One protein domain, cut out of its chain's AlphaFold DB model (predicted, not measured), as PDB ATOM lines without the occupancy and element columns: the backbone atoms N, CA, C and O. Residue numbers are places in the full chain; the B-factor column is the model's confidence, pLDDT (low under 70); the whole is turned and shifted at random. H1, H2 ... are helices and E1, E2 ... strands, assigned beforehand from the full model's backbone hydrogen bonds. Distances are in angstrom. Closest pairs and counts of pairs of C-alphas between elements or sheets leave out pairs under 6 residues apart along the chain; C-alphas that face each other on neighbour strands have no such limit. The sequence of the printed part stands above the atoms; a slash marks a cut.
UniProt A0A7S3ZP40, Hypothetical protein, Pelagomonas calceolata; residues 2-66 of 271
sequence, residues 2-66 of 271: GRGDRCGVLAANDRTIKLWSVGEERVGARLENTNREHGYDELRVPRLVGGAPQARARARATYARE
ATOM      1  N   GLY A   2     139.974 168.171 158.826       39.66
ATOM      2  CA  GLY A   2     139.187 167.759 159.989       39.66
ATOM      3  C   GLY A   2     137.728 168.193 159.886       39.66
ATOM      4  O   GLY A   2     137.433 169.386 159.928       39.66
ATOM      5  N   ARG A   3     136.816 167.220 159.772       46.91
ATOM      6  CA  ARG A   3     135.434 167.410 160.216       46.91
ATOM      7  C   ARG A   3     135.536 167.728 161.704       46.91
ATOM      8  O   ARG A   3     135.771 166.825 162.495       46.91
ATOM      9  N   GLY A   4     135.473 169.009 162.061       57.16
ATOM     10  CA  GLY A   4     135.311 169.405 163.455       57.16
ATOM     11  C   GLY A   4     134.100 168.668 164.017       57.16
ATOM     12  O   GLY A   4     133.090 168.557 163.316       57.16
ATOM     13  N   ASP A   5     134.252 168.130 165.220       71.75
ATOM     14  CA  ASP A   5     133.294 167.272 165.910       71.75
ATOM     15  C   ASP A   5     131.963 168.027 166.071       71.75
ATOM     16  O   ASP A   5     131.784 168.869 166.954       71.75
ATOM     17  N   ARG A   6     131.059 167.854 165.099       82.25
ATOM     18  CA  ARG A   6     129.759 168.527 165.053       82.25
ATOM     19  C   ARG A   6     128.679 167.479 165.224       82.25
ATOM     20  O   ARG A   6     128.530 166.597 164.385       82.25
ATOM     21  N   CYS A   7     127.897 167.634 166.279       90.62
ATOM     22  CA  CYS A   7     126.730 166.825 166.580       90.62
ATOM     23  C   CYS A   7     125.468 167.447 165.959       90.62
ATOM     24  O   CYS A   7     125.317 168.674 165.905       90.62
ATOM     25  N   GLY A   8     124.567 166.596 165.468       93.25
ATOM     26  CA  GLY A   8     123.213 166.970 165.072       93.25
ATOM     27  C   GLY A   8     122.242 166.726 166.225       93.25
ATOM     28  O   GLY A   8     122.236 165.639 166.790       93.25
ATOM     29  N   VAL A   9     121.415 167.712 166.566       95.81
ATOM     30  CA  VAL A   9     120.418 167.604 167.642       95.81
ATOM     31  C   VAL A   9     119.046 167.975 167.097       95.81
ATOM     32  O   VAL A   9     118.860 169.084 166.595       95.81
ATOM     33  N   LEU A  10     118.081 167.064 167.206       96.81
ATOM     34  CA  LEU A  10     116.672 167.380 166.990       96.81
ATOM     35  C   LEU A  10     116.053 167.836 168.308       96.81
ATOM     36  O   LEU A  10     116.212 167.183 169.336       96.81
ATOM     37  N   ALA A  11     115.333 168.948 168.261       96.38
ATOM     38  CA  ALA A  11     114.555 169.449 169.381       96.38
ATOM     39  C   ALA A  11     113.178 169.872 168.880       96.38
ATOM     40  O   ALA A  11     113.072 170.476 167.812       96.38
ATOM     41  N   ALA A  12     112.138 169.584 169.653       95.62
ATOM     42  CA  ALA A  12     110.782 170.020 169.370       95.62
ATOM     43  C   ALA A  12     110.262 170.900 170.503       95.62
ATOM     44  O   ALA A  12     110.607 170.703 171.666       95.62
ATOM     45  N   ASN A  13     109.427 171.863 170.137       93.50
ATOM     46  CA  ASN A  13     108.356 172.316 171.012       93.50
ATOM     47  C   ASN A  13     107.046 171.669 170.539       93.50
ATOM     48  O   ASN A  13     107.047 170.864 169.610       93.50
ATOM     49  N   ASP A  14     105.928 172.105 171.098       91.12
ATOM     50  CA  ASP A  14     104.591 171.594 170.810       91.12
ATOM     51  C   ASP A  14     104.224 171.451 169.328       91.12
ATOM     52  O   ASP A  14     103.413 170.597 168.998       91.12
ATOM     53  N   ARG A  15     104.755 172.284 168.423       90.44
ATOM     54  CA  ARG A  15     104.324 172.292 167.006       90.44
ATOM     55  C   ARG A  15     105.448 172.388 165.986       90.44
ATOM     56  O   ARG A  15     105.199 172.372 164.781       90.44
ATOM     57  N   THR A  16     106.676 172.600 166.436       94.25
ATOM     58  CA  THR A  16     107.820 172.893 165.575       94.25
ATOM     59  C   THR A  16     109.021 172.092 166.021       94.25
ATOM     60  O   THR A  16     109.434 172.146 167.178       94.25
ATOM     61  N   ILE A  17     109.631 171.417 165.059       97.56
ATOM     62  CA  ILE A  17     110.836 170.624 165.234       97.56
ATOM     63  C   ILE A  17     111.982 171.383 164.568       97.56
ATOM     64  O   ILE A  17     111.836 171.937 163.478       97.56
ATOM     65  N   LYS A  18     113.142 171.435 165.214       97.00
ATOM     66  CA  LYS A  18     114.348 172.083 164.697       97.00
ATOM     67  C   LYS A  18     115.515 171.113 164.729       97.00
ATOM     68  O   LYS A  18     115.775 170.485 165.753       97.00
ATOM     69  N   LEU A  19     116.247 171.052 163.619       96.94
ATOM     70  CA  LEU A  19     117.549 170.400 163.555       96.94
ATOM     71  C   LEU A  19     118.632 171.433 163.844       96.94
ATOM     72  O   LEU A  19     118.763 172.424 163.125       96.94
ATOM     73  N   TRP A  20     119.433 171.185 164.868       96.38
ATOM     74  CA  TRP A  20     120.567 172.001 165.267       96.38
ATOM     75  C   TRP A  20     121.872 171.288 164.934       96.38
ATOM     76  O   TRP A  20     121.997 170.082 165.101       96.38
ATOM     77  N   SER A  21     122.864 172.045 164.484       94.75
ATOM     78  CA  SER A  21     124.250 171.601 164.379       94.75
ATOM     79  C   SER A  21     125.034 172.274 165.489       94.75
ATOM     80  O   SER A  21     125.149 173.500 165.501       94.75
ATOM     81  N   VAL A  22     125.536 171.470 166.417       94.62
ATOM     82  CA  VAL A  22     126.281 171.913 167.594       94.62
ATOM     83  C   VAL A  22     127.712 171.425 167.466       94.62
ATOM     84  O   VAL A  22     127.941 170.253 167.195       94.62
ATOM     85  N   GLY A  23     128.679 172.310 167.639       92.44
ATOM     86  CA  GLY A  23     130.082 171.923 167.718       92.44
ATOM     87  C   GLY A  23     130.989 173.134 167.772       92.44
ATOM     88  O   GLY A  23     130.528 174.273 167.883       92.44
ATOM     89  N   GLU A  24     132.289 172.891 167.695       90.25
ATOM     90  CA  GLU A  24     133.268 173.964 167.798       90.25
ATOM     91  C   GLU A  24     133.454 174.718 166.476       90.25
ATOM     92  O   GLU A  24     133.437 174.166 165.369       90.25
ATOM     93  N   GLU A  25     133.635 176.027 166.598       86.81
ATOM     94  CA  GLU A  25     133.971 176.923 165.502       86.81
ATOM     95  C   GLU A  25     135.091 177.866 165.948       86.81
ATOM     96  O   GLU A  25     135.073 178.372 167.069       86.81
ATOM     97  N   ARG A  26     136.085 178.108 165.082       85.88
ATOM     98  CA  ARG A  26     137.180 179.042 165.383       85.88
ATOM     99  C   ARG A  26     136.727 180.471 165.115       85.88
ATOM    100  O   ARG A  26     136.717 180.921 163.970       85.88
ATOM    101  N   VAL A  27     136.360 181.189 166.167       84.94
ATOM    102  CA  VAL A  27     135.857 182.563 166.054       84.94
ATOM    103  C   VAL A  27     137.014 183.550 166.051       84.94
ATOM    104  O   VAL A  27     137.944 183.429 166.843       84.94
ATOM    105  N   GLY A  28     136.969 184.512 165.128       82.94
ATOM    106  CA  GLY A  28     138.056 185.471 164.904       82.94
ATOM    107  C   GLY A  28     139.211 184.923 164.061       82.94
ATOM    108  O   GLY A  28     140.200 185.626 163.868       82.94
ATOM    109  N   ALA A  29     139.092 183.698 163.542       86.38
ATOM    110  CA  ALA A  29     140.025 183.178 162.556       86.38
ATOM    111  C   ALA A  29     139.880 183.942 161.233       86.38
ATOM    112  O   ALA A  29     138.774 184.320 160.837       86.38
ATOM    113  N   ARG A  30     140.997 184.175 160.547       87.06
ATOM    114  CA  ARG A  30     141.037 184.879 159.262       87.06
ATOM    115  C   ARG A  30     141.736 184.011 158.229       87.06
ATOM    116  O   ARG A  30     142.644 183.256 158.560       87.06
ATOM    117  N   LEU A  31     141.279 184.096 156.985       86.81
ATOM    118  CA  LEU A  31     141.975 183.496 155.853       86.81
ATOM    119  C   LEU A  31     143.095 184.444 155.439       86.81
ATOM    120  O   LEU A  31     142.833 185.554 154.975       86.81
ATOM    121  N   GLU A  32     144.331 184.015 155.633       85.94
ATOM    122  CA  GLU A  32     145.506 184.746 155.185       85.94
ATOM    123  C   GLU A  32     145.909 184.275 153.791       85.94
ATOM    124  O   GLU A  32     146.007 183.075 153.510       85.94
ATOM    125  N   ASN A  33     146.115 185.251 152.903       83.81
ATOM    126  CA  ASN A  33     146.643 185.001 151.573       83.81
ATOM    127  C   ASN A  33     148.143 184.716 151.682       83.81
ATOM    128  O   ASN A  33     148.948 185.628 151.860       83.81
ATOM    129  N   THR A  34     148.497 183.448 151.527       79.81
ATOM    130  CA  THR A  34     149.865 182.928 151.598       79.81
ATOM    131  C   THR A  34     150.756 183.393 150.442       79.81
ATOM    132  O   THR A  34     151.976 183.318 150.560       79.81
ATOM    133  N   ASN A  35     150.192 183.951 149.364       80.12
ATOM    134  CA  ASN A  35     150.974 184.534 148.266       80.12
ATOM    135  C   ASN A  35     151.567 185.909 148.627       80.12
ATOM    136  O   ASN A  35     152.533 186.342 148.007       80.12
ATOM    137  N   ARG A  36     151.034 186.609 149.644       74.12
ATOM    138  CA  ARG A  36     151.579 187.919 150.057       74.12
ATOM    139  C   ARG A  36     153.004 187.835 150.604       74.12
ATOM    140  O   ARG A  36     153.748 188.794 150.450       74.12
ATOM    141  N   GLU A  37     153.370 186.720 151.228       72.94
ATOM    142  CA  GLU A  37     154.695 186.519 151.834       72.94
ATOM    143  C   GLU A  37     155.714 185.909 150.859       72.94
ATOM    144  O   GLU A  37     156.916 186.018 151.082       72.94
ATOM    145  N   HIS A  38     155.249 185.270 149.779       76.19
ATOM    146  CA  HIS A  38     156.082 184.412 148.928       76.19
ATOM    147  C   HIS A  38     156.049 184.752 147.430       76.19
ATOM    148  O   HIS A  38     156.720 184.078 146.654       76.19
ATOM    149  N   GLY A  39     155.304 185.781 147.019       77.00
ATOM    150  CA  GLY A  39     155.133 186.143 145.611       77.00
ATOM    151  C   GLY A  39     153.982 185.393 144.930       77.00
ATOM    152  O   GLY A  39     153.327 184.541 145.531       77.00
ATOM    153  N   TYR A  40     153.704 185.752 143.674       84.31
ATOM    154  CA  TYR A  40     152.556 185.250 142.898       84.31
ATOM    155  C   TYR A  40     152.946 184.256 141.795       84.31
ATOM    156  O   TYR A  40     152.104 183.897 140.975       84.31
ATOM    157  N   ASP A  41     154.199 183.806 141.788       84.62
ATOM    158  CA  ASP A  41     154.733 182.909 140.757       84.62
ATOM    159  C   ASP A  41     154.215 181.467 140.914       84.62
ATOM    160  O   ASP A  41     154.171 180.706 139.950       84.62
ATOM    161  N   GLU A  42     153.748 181.107 142.114       82.50
ATOM    162  CA  GLU A  42     153.096 179.832 142.413       82.50
ATOM    163  C   GLU A  42     151.755 180.048 143.124       82.50
ATOM    164  O   GLU A  42     151.629 180.855 144.046       82.50
ATOM    165  N   LEU A  43     150.739 179.275 142.734       81.62
ATOM    166  CA  LEU A  43     149.435 179.293 143.393       81.62
ATOM    167  C   LEU A  43     149.496 178.555 144.735       81.62
ATOM    168  O   LEU A  43     149.654 177.335 144.775       81.62
ATOM    169  N   ARG A  44     149.292 179.283 145.840       82.69
ATOM    170  CA  ARG A  44     149.155 178.704 147.184       82.69
ATOM    171  C   ARG A  44     147.730 178.820 147.708       82.69
ATOM    172  O   ARG A  44     146.986 179.746 147.388       82.69
ATOM    173  N   VAL A  45     147.347 177.853 148.537       87.94
ATOM    174  CA  VAL A  45     146.029 177.826 149.179       87.94
ATOM    175  C   VAL A  45     146.049 178.747 150.408       87.94
ATOM    176  O   VAL A  45     147.007 178.686 151.189       87.94
ATOM    177  N   PRO A  46     145.013 179.581 150.618       87.00
ATOM    178  CA  PRO A  46     144.903 180.414 151.809       87.00
ATOM    179  C   PRO A  46     144.934 179.591 153.096       87.00
ATOM    180  O   PRO A  46     144.321 178.522 153.185       87.00
ATOM    181  N   ARG A  47     145.615 180.110 154.119       86.38
ATOM    182  CA  ARG A  47     145.704 179.458 155.428       86.38
ATOM    183  C   ARG A  47     144.751 180.128 156.406       86.38
ATOM    184  O   ARG A  47     144.692 181.348 156.490       86.38
ATOM    185  N   LEU A  48     144.014 179.328 157.172       85.88
ATOM    186  CA  LEU A  48     143.239 179.843 158.295       85.88
ATOM    187  C   LEU A  48     144.189 180.114 159.473       85.88
ATOM    188  O   LEU A  48     144.810 179.180 159.985       85.88
ATOM    189  N   VAL A  49     144.302 181.373 159.893       86.56
ATOM    190  CA  VAL A  49     145.203 181.823 160.962       86.56
ATOM    191  C   VAL A  49     144.405 182.497 162.079       86.56
ATOM    192  O   VAL A  49     143.384 183.150 161.852       86.56
ATOM    193  N   GLY A  50     144.853 182.287 163.318       86.19
ATOM    194  CA  GLY A  50     144.216 182.818 164.518       86.19
ATOM    195  C   GLY A  50     142.907 182.120 164.916       86.19
ATOM    196  O   GLY A  50     142.635 180.962 164.571       86.19
ATOM    197  N   GLY A  51     142.115 182.843 165.707       86.69
ATOM    198  CA  GLY A  51     140.834 182.419 166.271       86.69
ATOM    199  C   GLY A  51     140.935 181.426 167.432       86.69
ATOM    200  O   GLY A  51     141.822 180.573 167.461       86.69
ATOM    201  N   ALA A  52     139.998 181.524 168.374       87.38
ATOM    202  CA  ALA A  52     139.855 180.599 169.500       87.38
ATOM    203  C   ALA A  52     138.687 179.626 169.248       87.38
ATOM    204  O   ALA A  52     137.693 180.036 168.633       87.38
ATOM    205  N   PRO A  53     138.784 178.352 169.675       87.88
ATOM    206  CA  PRO A  53     137.655 177.431 169.603       87.88
ATOM    207  C   PRO A  53     136.511 177.951 170.483       87.88
ATOM    208  O   PRO A  53     136.711 178.297 171.645       87.88
ATOM    209  N   GLN A  54     135.312 178.038 169.910       90.25
ATOM    210  CA  GLN A  54     134.093 178.417 170.617       90.25
ATOM    211  C   GLN A  54     132.971 177.444 170.251       90.25
ATOM    212  O   GLN A  54     132.702 177.220 169.067       90.25
ATOM    213  N   ALA A  55     132.283 176.904 171.257       90.94
ATOM    214  CA  ALA A  55     131.084 176.102 171.048       90.94
ATOM    215  C   ALA A  55     129.975 176.958 170.416       90.94
ATOM    216  O   ALA A  55     129.648 178.044 170.905       90.94
ATOM    217  N   ARG A  56     129.392 176.477 169.316       90.81
ATOM    218  CA  ARG A  56     128.289 177.143 168.619       90.81
ATOM    219  C   ARG A  56     127.203 176.154 168.236       90.81
ATOM    220  O   ARG A  56     127.482 175.057 167.765       90.81
ATOM    221  N   ALA A  57     125.960 176.606 168.368       93.06
ATOM    222  CA  ALA A  57     124.779 175.935 167.849       93.06
ATOM    223  C   ALA A  57     124.212 176.736 166.670       93.06
ATOM    224  O   ALA A  57     124.053 177.955 166.751       93.06
ATOM    225  N   ARG A  58     123.916 176.060 165.560       93.19
ATOM    226  CA  ARG A  58     123.316 176.655 164.358       93.19
ATOM    227  C   ARG A  58     122.081 175.859 163.961       93.19
ATOM    228  O   ARG A  58     122.187 174.654 163.742       93.19
ATOM    229  N   ALA A  59     120.932 176.518 163.842       93.94
ATOM    230  CA  ALA A  59     119.735 175.889 163.292       93.94
ATOM    231  C   ALA A  59     119.967 175.572 161.803       93.94
ATOM    232  O   ALA A  59     120.312 176.457 161.022       93.94
ATOM    233  N   ARG A  60     119.835 174.296 161.432       94.19
ATOM    234  CA  ARG A  60     120.012 173.766 160.070       94.19
ATOM    235  C   ARG A  60     118.692 173.685 159.317       94.19
ATOM    236  O   ARG A  60     118.658 174.013 158.140       94.19
ATOM    237  N   ALA A  61     117.637 173.244 159.995       95.31
ATOM    238  CA  ALA A  61     116.317 173.052 159.409       95.31
ATOM    239  C   ALA A  61     115.222 173.288 160.455       95.31
ATOM    240  O   ALA A  61     115.447 173.098 161.654       95.31
ATOM    241  N   THR A  62     114.045 173.698 159.985       96.50
ATOM    242  CA  THR A  62     112.824 173.830 160.790       96.50
ATOM    243  C   THR A  62     111.711 173.049 160.102       96.50
ATOM    244  O   THR A  62     111.315 173.418 159.003       96.50
ATOM    245  N   TYR A  63     111.216 172.001 160.756       96.12
ATOM    246  CA  TYR A  63     110.089 171.181 160.315       96.12
ATOM    247  C   TYR A  63     108.855 171.635 161.087       96.12
ATOM    248  O   TYR A  63     108.840 171.604 162.320       96.12
ATOM    249  N   ALA A  64     107.839 172.130 160.391       89.44
ATOM    250  CA  ALA A  64     106.704 172.777 161.039       89.44
ATOM    251  C   ALA A  64     105.400 172.522 160.285       89.44
ATOM    252  O   ALA A  64     105.420 172.290 159.080       89.44
ATOM    253  N   ARG A  65     104.281 172.708 161.001       81.31
ATOM    254  CA  ARG A  65     102.903 172.782 160.471       81.31
ATOM    255  C   ARG A  65     102.262 171.462 160.017       81.31
ATOM    256  O   ARG A  65     101.192 171.508 159.430       81.31
ATOM    257  N   GLU A  66     102.850 170.318 160.356       90.88
ATOM    258  CA  GLU A  66     102.259 168.995 160.061       90.88
ATOM    259  C   GLU A  66     101.553 168.348 161.267       90.88
ATOM    260  O   GLU A  66     100.740 167.439 161.102       90.88
TER     261      GLU A  66
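Overview. This is residues 2 to 66 of the 271 residues of the protein "Hypothetical protein" of Pelagomonas calceolata (UniProt A0A7S3ZP40). A long, narrow ribbon of antiparallel strands makes a rod: the long strands E2 and E5 run side by side with E1 along part of E2, and the ribbon continues into the short pair E3 and E4. A loop with the one short helix, H1, caps that end, and residues 37 to 42 stick out. The 65 printed residues are mostly strand, in the order E1, E2, E3, H1, E4, E5; the twisted larger sheet has the order E1, E2, E5. The whole is extended, with a radius of gyration of the C-alphas of 18.5 A and spans of 59 by 23 by 18 A.

Along the chain. E1, residues 6 to 12, begins at C-alpha (129.759, 168.527, 165.053) and is 19.5 A long. E2, residues 16 to 27, covers 29.7 A and bends by 67 degrees at residue 24. E3 is residues 30 to 32, H1 residues 35 to 38 and E4 residues 47 to 49. E5, residues 52 to 64, is 35.1 A long and ends at C-alpha (106.704, 172.777, 161.039).

Arrangement. E1 and E2 form a hairpin, at 153 degrees, with N 9 and O 20 2.8 A apart. E2, the inner strand, is antiparallel to E5 at 162 degrees; N 25 and O 54 are 2.9 A apart. E2 runs on into E3 across 2 residues, at 48 degrees. E3 and E4 are antiparallel at 133 degrees, with N 32 and O 47 2.8 A apart. H1 is not on the larger sheet; it is too short for an O i to N i+4 pair, and its one O i to N i+3 pair is within hydrogen-bond range.

Size, cuts and confidence. The C-alphas of Asp 14 and Asp 41, the two farthest apart, are 59.5 A apart. The printed part has no cut and no long link. Mean pLDDT of the printed part is 86.5; residues 2 to 4 are under 70.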